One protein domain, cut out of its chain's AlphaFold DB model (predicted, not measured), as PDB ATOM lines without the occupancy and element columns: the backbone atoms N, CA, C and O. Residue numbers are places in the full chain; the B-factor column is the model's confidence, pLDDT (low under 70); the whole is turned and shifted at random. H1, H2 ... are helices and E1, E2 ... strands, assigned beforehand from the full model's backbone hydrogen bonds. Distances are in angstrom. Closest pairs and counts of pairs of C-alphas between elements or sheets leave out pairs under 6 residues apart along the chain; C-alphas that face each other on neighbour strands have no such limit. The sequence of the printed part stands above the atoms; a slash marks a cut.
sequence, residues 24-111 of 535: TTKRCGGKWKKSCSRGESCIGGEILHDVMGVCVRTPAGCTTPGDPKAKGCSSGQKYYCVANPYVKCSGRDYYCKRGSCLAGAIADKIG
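AT A GLANCE: This is residues 24 to 111 of the 535 residues of an uncharacterized protein of Dactylellina haptotyla (strain CBS 200.50) (UniProt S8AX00). Little regular structure: a three-stranded sheet, E1, E3 and E2, and a two-stranded hairpin, E4 and E5, come together amid long loops, with the short helix H1 following E5. The 88 printed residues have 32 in named elements, ordered E1 E2 E3 E4 E5 H1, mostly strand, both sheets antiparallel. The whole is compact, radius of gyration of the C-alphas 12.6 A, spanning 35 by 33 by 25 A.

HOW THE PARTS SIT: E1, residues 24 to 29, is antiparallel to E3, residues 52 to 57, at 130 degrees; N 53 and O 28 are 2.7 A apart. E2, residues 40 to 43, and E3 form a hairpin; N 41 and O 56 are 2.8 A apart. E4, residues 79 to 83, and E5, residues 99 to 103, form another; N 80 and O 102 are 2.8 A apart. The closest C-alphas of E2 and E4, Ile 43 and Val 82, are 7.4 A apart. H1, residues 104 to 109, has every O i to N i+4 pair within hydrogen-bond range.

IN THESE COORDINATES: E1 spans 14.3 A from C-alpha 24 at (22.846, -14.979, 44.765); E3 spans 16.5 A. H1 ends at C-alpha 109, (32.946, -9.794, 39.835).

THE WHOLE: The printed part has no cut. The links E3 to E4 and E4 to E5 are long. Residues 84 to 98 are among 31 with pLDDT under 70.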
ATOM      1  N   THR A  24      22.062 -14.243  43.784       62.03
ATOM      2  CA  THR A  24      22.846 -14.979  44.765       62.03
ATOM      3  C   THR A  24      24.281 -15.047  44.257       62.03
ATOM      4  O   THR A  24      24.529 -15.235  43.069       62.03
ATOM      5  N   THR A  25      25.258 -14.924  45.150       69.31
ATOM      6  CA  THR A  25      26.666 -15.197  44.823       69.31
ATOM      7  C   THR A  25      26.942 -16.698  44.664       69.31
ATOM      8  O   THR A  25      28.098 -17.105  44.538       69.31
ATOM      9  N   LYS A  26      25.903 -17.547  44.676       86.94
ATOM     10  CA  LYS A  26      26.052 -18.994  44.552       86.94
ATOM     11  C   LYS A  26      26.449 -19.353  43.122       86.94
ATOM     12  O   LYS A  26      25.788 -18.986  42.149       86.94
ATOM     13  N   ARG A  27      27.549 -20.095  43.025       89.31
ATOM     14  CA  ARG A  27      28.067 -20.675  41.785       89.31
ATOM     15  C   ARG A  27      27.360 -22.000  41.503       89.31
ATOM     16  O   ARG A  27      27.099 -22.761  42.435       89.31
ATOM     17  N   CYS A  28      27.105 -22.290  40.237       91.75
ATOM     18  CA  CYS A  28      26.456 -23.517  39.766       91.75
ATOM     19  C   CYS A  28      27.220 -24.125  38.588       91.75
ATOM     20  O   CYS A  28      28.040 -23.456  37.971       91.75
ATOM     21  N   GLY A  29      26.965 -25.389  38.264       88.94
ATOM     22  CA  GLY A  29      27.671 -26.096  37.192       88.94
ATOM     23  C   GLY A  29      29.069 -26.598  37.581       88.94
ATOM     24  O   GLY A  29      29.347 -26.844  38.761       88.94
ATOM     25  N   GLY A  30      29.911 -26.809  36.564       81.00
ATOM     26  CA  GLY A  30      31.264 -27.368  36.659       81.00
ATOM     27  C   GLY A  30      31.334 -28.851  37.054       81.00
ATOM     28  O   GLY A  30      30.319 -29.538  37.191       81.00
ATOM     29  N   LYS A  31      32.560 -29.350  37.294       68.75
ATOM     30  CA  LYS A  31      32.840 -30.745  37.720       68.75
ATOM     31  C   LYS A  31      32.089 -31.161  38.997       68.75
ATOM     32  O   LYS A  31      31.885 -32.344  39.236       68.75
ATOM     33  N   TRP A  32      31.653 -30.188  39.796       65.19
ATOM     34  CA  TRP A  32      31.033 -30.387  41.106       65.19
ATOM     35  C   TRP A  32      29.508 -30.559  41.067       65.19
ATOM     36  O   TRP A  32      28.903 -30.683  42.128       65.19
ATOM     37  N   LYS A  33      28.877 -30.535  39.877       77.69
ATOM     38  CA  LYS A  33      27.422 -30.720  39.684       77.69
ATOM     39  C   LYS A  33      26.554 -29.856  40.618       77.69
ATOM     40  O   LYS A  33      25.480 -30.276  41.046       77.69
ATOM     41  N   LYS A  34      27.002 -28.641  40.955       86.62
ATOM     42  CA  LYS A  34      26.248 -27.751  41.851       86.62
ATOM     43  C   LYS A  34      25.009 -27.223  41.127       86.62
ATOM     44  O   LYS A  34      25.136 -26.529  40.119       86.62
ATOM     45  N   SER A  35      23.825 -27.548  41.636       89.12
ATOM     46  CA  SER A  35      22.548 -27.031  41.142       89.12
ATOM     47  C   SER A  35      22.183 -25.708  41.821       89.12
ATOM     48  O   SER A  35      22.662 -25.387  42.910       89.12
ATOM     49  N   CYS A  36      21.340 -24.921  41.154       92.00
ATOM     50  CA  CYS A  36      20.749 -23.733  41.757       92.00
ATOM     51  C   CYS A  36      19.546 -24.085  42.631       92.00
ATOM     52  O   CYS A  36      18.960 -25.163  42.505       92.00
ATOM     53  N   SER A  37      19.173 -23.166  43.522       93.25
ATOM     54  CA  SER A  37      17.989 -23.339  44.365       93.25
ATOM     55  C   SER A  37      16.725 -23.344  43.492       93.25
ATOM     56  O   SER A  37      16.714 -22.820  42.377       93.25
ATOM     57  N   ARG A  38      15.621 -23.911  43.990       87.44
ATOM     58  CA  ARG A  38      14.348 -23.940  43.252       87.44
ATOM     59  C   ARG A  38      13.919 -22.517  42.851       87.44
ATOM     60  O   ARG A  38      13.762 -21.655  43.712       87.44
ATOM     61  N   GLY A  39      13.709 -22.296  41.551       87.94
ATOM     62  CA  GLY A  39      13.345 -20.990  40.978       87.94
ATOM     63  C   GLY A  39      14.526 -20.129  40.508       87.94
ATOM     64  O   GLY A  39      14.313 -18.997  40.078       87.94
ATOM     65  N   GLU A  40      15.752 -20.645  40.575       91.62
ATOM     66  CA  GLU A  40      16.954 -20.013  40.027       91.62
ATOM     67  C   GLU A  40      17.443 -20.769  38.782       91.62
ATOM     68  O   GLU A  40      17.375 -21.997  38.716       91.62
ATOM     69  N   SER A  41      17.988 -20.030  37.817       86.69
ATOM     70  CA  SER A  41      18.620 -20.567  36.610       86.69
ATOM     71  C   SER A  41      20.134 -20.396  36.685       86.69
ATOM     72  O   SER A  41      20.622 -19.349  37.113       86.69
ATOM     73  N   CYS A  42      20.882 -21.409  36.244       91.12
ATOM     74  CA  CYS A  42      22.338 -21.338  36.161       91.12
ATOM     75  C   CYS A  42      22.779 -20.663  34.859       91.12
ATOM     76  O   CYS A  42      22.503 -21.180  33.778       91.12
ATOM     77  N   ILE A  43      23.481 -19.530  34.945       89.12
ATOM     78  CA  ILE A  43      23.887 -18.733  33.775       89.12
ATOM     79  C   ILE A  43      25.409 -18.670  33.671       89.12
ATOM     80  O   ILE A  43      26.091 -18.445  34.668       89.12
ATOM     81  N   GLY A  44      25.944 -18.825  32.455       84.38
ATOM     82  CA  GLY A  44      27.363 -18.594  32.155       84.38
ATOM     83  C   GLY A  44      28.306 -19.773  32.415       84.38
ATOM     84  O   GLY A  44      29.513 -19.590  32.308       84.38
ATOM     85  N   GLY A  45      27.792 -20.972  32.715       80.62
ATOM     86  CA  GLY A  45      28.619 -22.148  33.026       80.62
ATOM     87  C   GLY A  45      29.612 -22.558  31.935       80.62
ATOM     88  O   GLY A  45      30.653 -23.101  32.260       80.62
ATOM     89  N   GLU A  46      29.343 -22.250  30.668       69.44
ATOM     90  CA  GLU A  46      30.233 -22.598  29.547       69.44
ATOM     91  C   GLU A  46      31.112 -21.430  29.074       69.44
ATOM     92  O   GLU A  46      32.042 -21.621  28.300       69.44
ATOM     93  N   ILE A  47      30.814 -20.209  29.525       67.88
ATOM     94  CA  ILE A  47      31.447 -18.974  29.032       67.88
ATOM     95  C   ILE A  47      32.479 -18.449  30.040       67.88
ATOM     96  O   ILE A  47      33.383 -17.692  29.687       67.88
ATOM     97  N   LEU A  48      32.349 -18.836  31.308       69.75
ATOM     98  CA  LEU A  48      33.245 -18.418  32.379       69.75
ATOM     99  C   LEU A  48      34.496 -19.302  32.409       69.75
ATOM    100  O   LEU A  48      34.417 -20.513  32.220       69.75
ATOM    101  N   HIS A  49      35.653 -18.688  32.669       67.44
ATOM    102  CA  HIS A  49      36.970 -19.343  32.614       67.44
ATOM    103  C   HIS A  49      37.105 -20.587  33.503       67.44
ATOM    104  O   HIS A  49      37.901 -21.468  33.197       67.44
ATOM    105  N   ASP A  50      36.353 -20.665  34.598       75.38
ATOM    106  CA  ASP A  50      36.370 -21.793  35.531       75.38
ATOM    107  C   ASP A  50      35.228 -22.794  35.299       75.38
ATOM    108  O   ASP A  50      35.052 -23.724  36.086       75.38
ATOM    109  N   VAL A  51      34.458 -22.624  34.219       80.31
ATOM    110  CA  VAL A  51      33.327 -23.485  33.834       80.31
ATOM    111  C   VAL A  51      32.224 -23.532  34.915       80.31
ATOM    112  O   VAL A  51      31.461 -24.495  35.038       80.31
ATOM    113  N   MET A  52      32.139 -22.486  35.749       87.31
ATOM    114  CA  MET A  52      31.139 -22.343  36.811       87.31
ATOM    115  C   MET A  52      30.207 -21.174  36.494       87.31
ATOM    116  O   MET A  52      30.638 -20.028  36.419       87.31
ATOM    117  N   GLY A  53      28.911 -21.447  36.372       91.44
ATOM    118  CA  GLY A  53      27.863 -20.443  36.213       91.44
ATOM    119  C   GLY A  53      27.486 -19.751  37.525       91.44
ATOM    120  O   GLY A  53      28.025 -20.040  38.596       91.44
ATOM    121  N   VAL A  54      26.521 -18.836  37.452       91.69
ATOM    122  CA  VAL A  54      25.937 -18.127  38.603       91.69
ATOM    123  C   VAL A  54      24.432 -18.371  38.649       91.69
ATOM    124  O   VAL A  54      23.769 -18.334  37.611       91.69
ATOM    125  N   CYS A  55      23.895 -18.608  39.845       92.50
ATOM    126  CA  CYS A  55      22.463 -18.782  40.057       92.50
ATOM    127  C   CYS A  55      21.739 -17.438  40.074       92.50
ATOM    128  O   CYS A  55      21.942 -16.614  40.973       92.50
ATOM    129  N   VAL A  56      20.863 -17.237  39.094       89.69
ATOM    130  CA  VAL A  56      20.080 -16.010  38.934       89.69
ATOM    131  C   VAL A  56      18.599 -16.335  39.017       89.69
ATOM    132  O   VAL A  56      18.112 -17.252  38.356       89.69
ATOM    133  N   ARG A  57      17.865 -15.567  39.819       84.62
ATOM    134  CA  ARG A  57      16.413 -15.694  39.924       84.62
ATOM    135  C   ARG A  57      15.769 -14.867  38.812       84.62
ATOM    136  O   ARG A  57      15.957 -13.656  38.768       84.62
ATOM    137  N   THR A  58      15.041 -15.529  37.913       79.94
ATOM    138  CA  THR A  58      14.248 -14.887  36.845       79.94
ATOM    139  C   THR A  58      15.064 -13.957  35.924       79.94
ATOM    140  O   THR A  58      14.839 -12.746  35.910       79.94
ATOM    141  N   PRO A  59      16.035 -14.475  35.148       76.81
ATOM    142  CA  PRO A  59      16.801 -13.625  34.241       76.81
ATOM    143  C   PRO A  59      15.901 -12.954  33.196       76.81
ATOM    144  O   PRO A  59      15.131 -13.623  32.509       76.81
ATOM    145  N   ALA A  60      16.036 -11.636  33.034       80.44
ATOM    146  CA  ALA A  60      15.460 -10.945  31.887       80.44
ATOM    147  C   ALA A  60      16.138 -11.450  30.602       80.44
ATOM    148  O   ALA A  60      17.364 -11.565  30.551       80.44
ATOM    149  N   GLY A  61      15.350 -11.774  29.576       80.69
ATOM    150  CA  GLY A  61      15.877 -12.190  28.279       80.69
ATOM    151  C   GLY A  61      16.473 -11.013  27.498       80.69
ATOM    152  O   GLY A  61      15.990  -9.889  27.593       80.69
ATOM    153  N   CYS A  62      17.494 -11.272  26.687       84.19
ATOM    154  CA  CYS A  62      18.095 -10.293  25.775       84.19
ATOM    155  C   CYS A  62      18.350 -10.915  24.404       84.19
ATOM    156  O   CYS A  62      18.529 -12.123  24.295       84.19
ATOM    157  N   THR A  63      18.355 -10.109  23.342       75.88
ATOM    158  CA  THR A  63      18.352 -10.617  21.955       75.88
ATOM    159  C   THR A  63      19.731 -10.734  21.298       75.88
ATOM    160  O   THR A  63      19.834 -11.227  20.177       75.88
ATOM    161  N   THR A  64      20.788 -10.242  21.947       75.75
ATOM    162  CA  THR A  64      22.126 -10.185  21.340       75.75
ATOM    163  C   THR A  64      23.198 -10.476  22.389       75.75
ATOM    164  O   THR A  64      23.597  -9.564  23.116       75.75
ATOM    165  N   PRO A  65      23.665 -11.732  22.511       67.75
ATOM    166  CA  PRO A  65      24.749 -12.082  23.425       67.75
ATOM    167  C   PRO A  65      26.008 -11.238  23.177       67.75
ATOM    168  O   PRO A  65      26.385 -10.992  22.033       67.75
ATOM    169  N   GLY A  66      26.664 -10.798  24.249       62.88
ATOM    170  CA  GLY A  66      27.904 -10.019  24.199       62.88
ATOM    171  C   GLY A  66      27.743  -8.513  23.959       62.88
ATOM    172  O   GLY A  66      28.728  -7.791  24.115       62.88
ATOM    173  N   ASP A  67      26.541  -8.021  23.644       68.12
ATOM    174  CA  ASP A  67      26.279  -6.586  23.497       68.12
ATOM    175  C   ASP A  67      25.885  -5.960  24.858       68.12
ATOM    176  O   ASP A  67      24.847  -6.324  25.423       68.12
ATOM    177  N   PRO A  68      26.677  -5.016  25.410       57.34
ATOM    178  CA  PRO A  68      26.348  -4.311  26.654       57.34
ATOM    179  C   PRO A  68      25.135  -3.368  26.525       57.34
ATOM    180  O   PRO A  68      24.683  -2.812  27.526       57.34
ATOM    181  N   LYS A  69      24.609  -3.165  25.309       61.50
ATOM    182  CA  LYS A  69      23.395  -2.392  25.005       61.50
ATOM    183  C   LYS A  69      22.273  -3.252  24.409       61.50
ATOM    184  O   LYS A  69      21.322  -2.697  23.855       61.50
ATOM    185  N   ALA A  70      22.360  -4.583  24.511       64.12
ATOM    186  CA  ALA A  70      21.368  -5.482  23.930       64.12
ATOM    187  C   ALA A  70      19.940  -5.096  24.362       64.12
ATOM    188  O   ALA A  70      19.640  -4.990  25.557       64.12
ATOM    189  N   LYS A  71      19.043  -4.915  23.383       61.66
ATOM    190  CA  LYS A  71      17.613  -4.686  23.636       61.66
ATOM    191  C   LYS A  71      17.071  -5.813  24.531       61.66
ATOM    192  O   LYS A  71      17.302  -6.992  24.261       61.66
ATOM    193  N   GLY A  72      16.371  -5.437  25.601       70.19
ATOM    194  CA  GLY A  72      15.808  -6.362  26.597       70.19
ATOM    195  C   GLY A  72      16.428  -6.251  27.994       70.19
ATOM    196  O   GLY A  72      15.777  -6.626  28.965       70.19
ATOM    197  N   CYS A  73      17.624  -5.666  28.130       76.56
ATOM    198  CA  CYS A  73      18.187  -5.335  29.442       76.56
ATOM    199  C   CYS A  73      17.786  -3.916  29.878       76.56
ATOM    200  O   CYS A  73      17.718  -3.004  29.055       76.56
ATOM    201  N   SER A  74      17.499  -3.731  31.171       75.75
ATOM    202  CA  SER A  74      17.022  -2.449  31.710       75.75
ATOM    203  C   SER A  74      18.041  -1.324  31.472       75.75
ATOM    204  O   SER A  74      19.220  -1.468  31.791       75.75
ATOM    205  N   SER A  75      17.589  -0.192  30.922       60.38
ATOM    206  CA  SER A  75      18.427   0.901  30.399       60.38
ATOM    207  C   SER A  75      19.125   1.767  31.461       60.38
ATOM    208  O   SER A  75      19.853   2.692  31.109       60.38
ATOM    209  N   GLY A  76      18.934   1.478  32.752       70.69
ATOM    210  CA  GLY A  76      19.474   2.276  33.861       70.69
ATOM    211  C   GLY A  76      20.774   1.761  34.491       70.69
ATOM    212  O   GLY A  76      21.365   2.463  35.307       70.69
ATOM    213  N   GLN A  77      21.234   0.549  34.158       73.25
ATOM    214  CA  GLN A  77      22.474  -0.024  34.703       73.25
ATOM    215  C   GLN A  77      23.257  -0.751  33.603       73.25
ATOM    216  O   GLN A  77      22.687  -1.173  32.600       73.25
ATOM    217  N   LYS A  78      24.577  -0.903  33.771       78.69
ATOM    218  CA  LYS A  78      25.378  -1.746  32.871       78.69
ATOM    219  C   LYS A  78      24.876  -3.182  33.024       78.69
ATOM    220  O   LYS A  78      24.983  -3.719  34.119       78.69
ATOM    221  N   TYR A  79      24.330  -3.787  31.976       82.38
ATOM    222  CA  TYR A  79      23.989  -5.210  31.924       82.38
ATOM    223  C   TYR A  79      24.767  -5.862  30.781       82.38
ATOM    224  O   TYR A  79      25.050  -5.225  29.771       82.38
ATOM    225  N   TYR A  80      25.095  -7.139  30.932       83.88
ATOM    226  CA  TYR A  80      25.720  -7.954  29.901       83.88
ATOM    227  C   TYR A  80      24.742  -9.032  29.465       83.88
ATOM    228  O   TYR A  80      24.217  -9.772  30.296       83.88
ATOM    229  N   CYS A  81      24.501  -9.139  28.161       83.94
ATOM    230  CA  CYS A  81      23.724 -10.239  27.617       83.94
ATOM    231  C   CYS A  81      24.603 -11.494  27.532       83.94
ATOM    232  O   CYS A  81      25.519 -11.559  26.714       83.94
ATOM    233  N   VAL A  82      24.353 -12.486  28.383       84.75
ATOM    234  CA  VAL A  82      25.101 -13.752  28.418       84.75
ATOM    235  C   VAL A  82      24.275 -14.824  27.714       84.75
ATOM    236  O   VAL A  82      23.092 -14.966  28.014       84.75
ATOM    237  N   ALA A  83      24.855 -15.570  26.772       76.88
ATOM    238  CA  ALA A  83      24.121 -16.634  26.087       76.88
ATOM    239  C   ALA A  83      23.627 -17.690  27.094       76.88
ATOM    240  O   ALA A  83      24.339 -18.037  28.040       76.88
ATOM    241  N   ASN A  84      22.395 -18.170  26.908       69.94
ATOM    242  CA  ASN A  84      21.845 -19.249  27.716       69.94
ATOM    243  C   ASN A  84      22.090 -20.585  26.991       69.94
ATOM    244  O   ASN A  84      21.444 -20.822  25.969       69.94
ATOM    245  N   PRO A  85      22.988 -21.457  27.487       59.34
ATOM    246  CA  PRO A  85      23.321 -22.705  26.799       59.34
ATOM    247  C   PRO A  85      22.176 -23.733  26.821       59.34
ATOM    248  O   PRO A  85      22.188 -24.688  26.052       59.34
ATOM    249  N   TYR A  86      21.153 -23.533  27.662       54.75
ATOM    250  CA  TYR A  86      20.074 -24.505  27.869       54.75
ATOM    251  C   TYR A  86      18.831 -24.285  26.996       54.75
ATOM    252  O   TYR A  86      17.866 -25.034  27.121       54.75
ATOM    253  N   VAL A  87      18.824 -23.284  26.107       47.94
ATOM    254  CA  VAL A  87      17.726 -23.089  25.146       47.94
ATOM    255  C   VAL A  87      18.191 -23.579  23.773       47.94
ATOM    256  O   VAL A  87      18.878 -22.856  23.052       47.94
ATOM    257  N   LYS A  88      17.830 -24.819  23.417       36.72
ATOM    258  CA  LYS A  88      17.944 -25.334  22.044       36.72
ATOM    259  C   LYS A  88      16.674 -24.958  21.274       36.72
ATOM    260  O   LYS A  88      15.578 -25.274  21.724       36.72
ATOM    261  N   CYS A  89      16.822 -24.279  20.139       39.41
ATOM    262  CA  CYS A  89      15.738 -24.032  19.187       39.41
ATOM    263  C   CYS A  89      15.957 -24.923  17.954       39.41
ATOM    264  O   CYS A  89      17.101 -25.177  17.586       39.41
ATOM    265  N   SER A  90      14.873 -25.378  17.322       31.92
ATOM    266  CA  SER A  90      14.899 -26.098  16.040       31.92
ATOM    267  C   SER A  90      15.502 -25.215  14.931       31.92
ATOM    268  O   SER A  90      15.050 -24.087  14.729       31.92
ATOM    269  N   GLY A  91      16.544 -25.706  14.247       41.19
ATOM    270  CA  GLY A  91      17.214 -25.026  13.130       41.19
ATOM    271  C   GLY A  91      18.748 -25.113  13.174       41.19
ATOM    272  O   GLY A  91      19.339 -25.236  14.239       41.19
ATOM    273  N   ARG A  92      19.396 -25.039  12.000       35.06
ATOM    274  CA  ARG A  92      20.851 -25.218  11.761       35.06
ATOM    275  C   ARG A  92      21.787 -24.171  12.410       35.06
ATOM    276  O   ARG A  92      22.980 -24.180  12.124       35.06
ATOM    277  N   ASP A  93      21.281 -23.322  13.300       33.84
ATOM    278  CA  ASP A  93      22.070 -22.329  14.031       33.84
ATOM    279  C   ASP A  93      22.255 -22.780  15.485       33.84
ATOM    280  O   ASP A  93      21.315 -22.817  16.281       33.84
ATOM    281  N   TYR A  94      23.491 -23.127  15.846       42.72
ATOM    282  CA  TYR A  94      23.848 -23.461  17.219       42.72
ATOM    283  C   TYR A  94      23.620 -22.227  18.121       42.72
ATOM    284  O   TYR A  94      24.257 -21.191  17.938       42.72
ATOM    285  N   TYR A  95      22.725 -22.382  19.106       43.06
ATOM    286  CA  TYR A  95      22.285 -21.417  20.133       43.06
ATOM    287  C   TYR A  95      21.306 -20.328  19.658       43.06
ATOM    288  O   TYR A  95      21.612 -19.488  18.814       43.06
ATOM    289  N   CYS A  96      20.112 -20.281  20.267       43.91
ATOM    290  CA  CYS A  96      19.146 -19.219  19.989       43.91
ATOM    291  C   CYS A  96      19.774 -17.845  20.296       43.91
ATOM    292  O   CYS A  96      20.462 -17.673  21.305       43.91
ATOM    293  N   LYS A  97      19.432 -16.821  19.501       51.69
ATOM    294  CA  LYS A  97      19.734 -15.390  19.735       51.69
ATOM    295  C   LYS A  97      19.154 -14.830  21.056       51.69
ATOM    296  O   LYS A  97      18.978 -13.630  21.189       51.69
ATOM    297  N   ARG A  98      18.783 -15.657  22.035       65.50
ATOM    298  CA  ARG A  98      18.213 -15.226  23.314       65.50
ATOM    299  C   ARG A  98      19.198 -15.514  24.443       65.50
ATOM    300  O   ARG A  98      19.357 -16.649  24.876       65.50
ATOM    301  N   GLY A  99      19.879 -14.469  24.901       82.12
ATOM    302  CA  GLY A  99      20.678 -14.484  26.118       82.12
ATOM    303  C   GLY A  99      19.863 -14.096  27.351       82.12
ATOM    304  O   GLY A  99      18.658 -13.852  27.290       82.12
ATOM    305  N   SER A 100      20.544 -14.021  28.484       86.19
ATOM    306  CA  SER A 100      20.042 -13.528  29.762       86.19
ATOM    307  C   SER A 100      20.838 -12.305  30.213       86.19
ATOM    308  O   SER A 100      22.066 -12.293  30.113       86.19
ATOM    309  N   CYS A 101      20.156 -11.285  30.728       83.94
ATOM    310  CA  CYS A 101      20.777 -10.075  31.256       83.94
ATOM    311  C   CYS A 101      21.442 -10.346  32.611       83.94
ATOM    312  O   CYS A 101      20.778 -10.656  33.603       83.94
ATOM    313  N   LEU A 102      22.757 -10.167  32.668       85.75
ATOM    314  CA  LEU A 102      23.553 -10.217  33.886       85.75
ATOM    315  C   LEU A 102      23.941  -8.796  34.301       85.75
ATOM    316  O   LEU A 102      24.491  -8.054  33.492       85.75
ATOM    317  N   ALA A 103      23.673  -8.400  35.547       83.81
ATOM    318  CA  ALA A 103      24.072  -7.079  36.028       83.81
ATOM    319  C   ALA A 103      25.596  -6.900  35.950       83.81
ATOM    320  O   ALA A 103      26.362  -7.805  36.282       83.81
ATOM    321  N   GLY A 104      26.038  -5.716  35.544       80.88
ATOM    322  CA  GLY A 104      27.437  -5.414  35.255       80.88
ATOM    323  C   GLY A 104      28.342  -5.575  36.462       80.88
ATOM    324  O   GLY A 104      29.373  -6.218  36.359       80.88
ATOM    325  N   ALA A 105      27.877  -5.162  37.641       78.75
ATOM    326  CA  ALA A 105      28.598  -5.387  38.893       78.75
ATOM    327  C   ALA A 105      28.849  -6.879  39.200       78.75
ATOM    328  O   ALA A 105      29.760  -7.210  39.955       78.75
ATOM    329  N   ILE A 106      28.040  -7.786  38.647       77.81
ATOM    330  CA  ILE A 106      28.199  -9.237  38.808       77.81
ATOM    331  C   ILE A 106      29.082  -9.788  37.705       77.81
ATOM    332  O   ILE A 106      29.985 -10.560  38.005       77.81
ATOM    333  N   ALA A 107      28.851  -9.361  36.464       79.25
ATOM    334  CA  ALA A 107      29.706  -9.663  35.324       79.25
ATOM    335  C   ALA A 107      31.175  -9.307  35.616       79.25
ATOM    336  O   ALA A 107      32.050 -10.148  35.431       79.25
ATOM    337  N   ASP A 108      31.423  -8.127  36.190       76.75
ATOM    338  CA  ASP A 108      32.746  -7.664  36.610       76.75
ATOM    339  C   ASP A 108      33.329  -8.552  37.721       76.75
ATOM    340  O   ASP A 108      34.480  -8.977  37.637       76.75
ATOM    341  N   LYS A 109      32.523  -8.907  38.735       76.44
ATOM    342  CA  LYS A 109      32.946  -9.794  39.835       76.44
ATOM    343  C   LYS A 109      33.315 -11.202  39.373       76.44
ATOM    344  O   LYS A 109      34.163 -11.828  40.000       76.44
ATOM    345  N   ILE A 110      32.671 -11.709  38.325       72.62
ATOM    346  CA  ILE A 110      32.919 -13.059  37.801       72.62
ATOM    347  C   ILE A 110      33.820 -13.061  36.555       72.62
ATOM    348  O   ILE A 110      34.036 -14.116  35.966       72.62
ATOM    349  N   GLY A 111      34.355 -11.902  36.158       74.25
ATOM    350  CA  GLY A 111      35.343 -11.784  35.086       74.25
ATOM    351  C   GLY A 111      34.791 -11.851  33.656       74.25
ATOM    352  O   GLY A 111      35.552 -12.152  32.737       74.25
TER     353      GLY A 111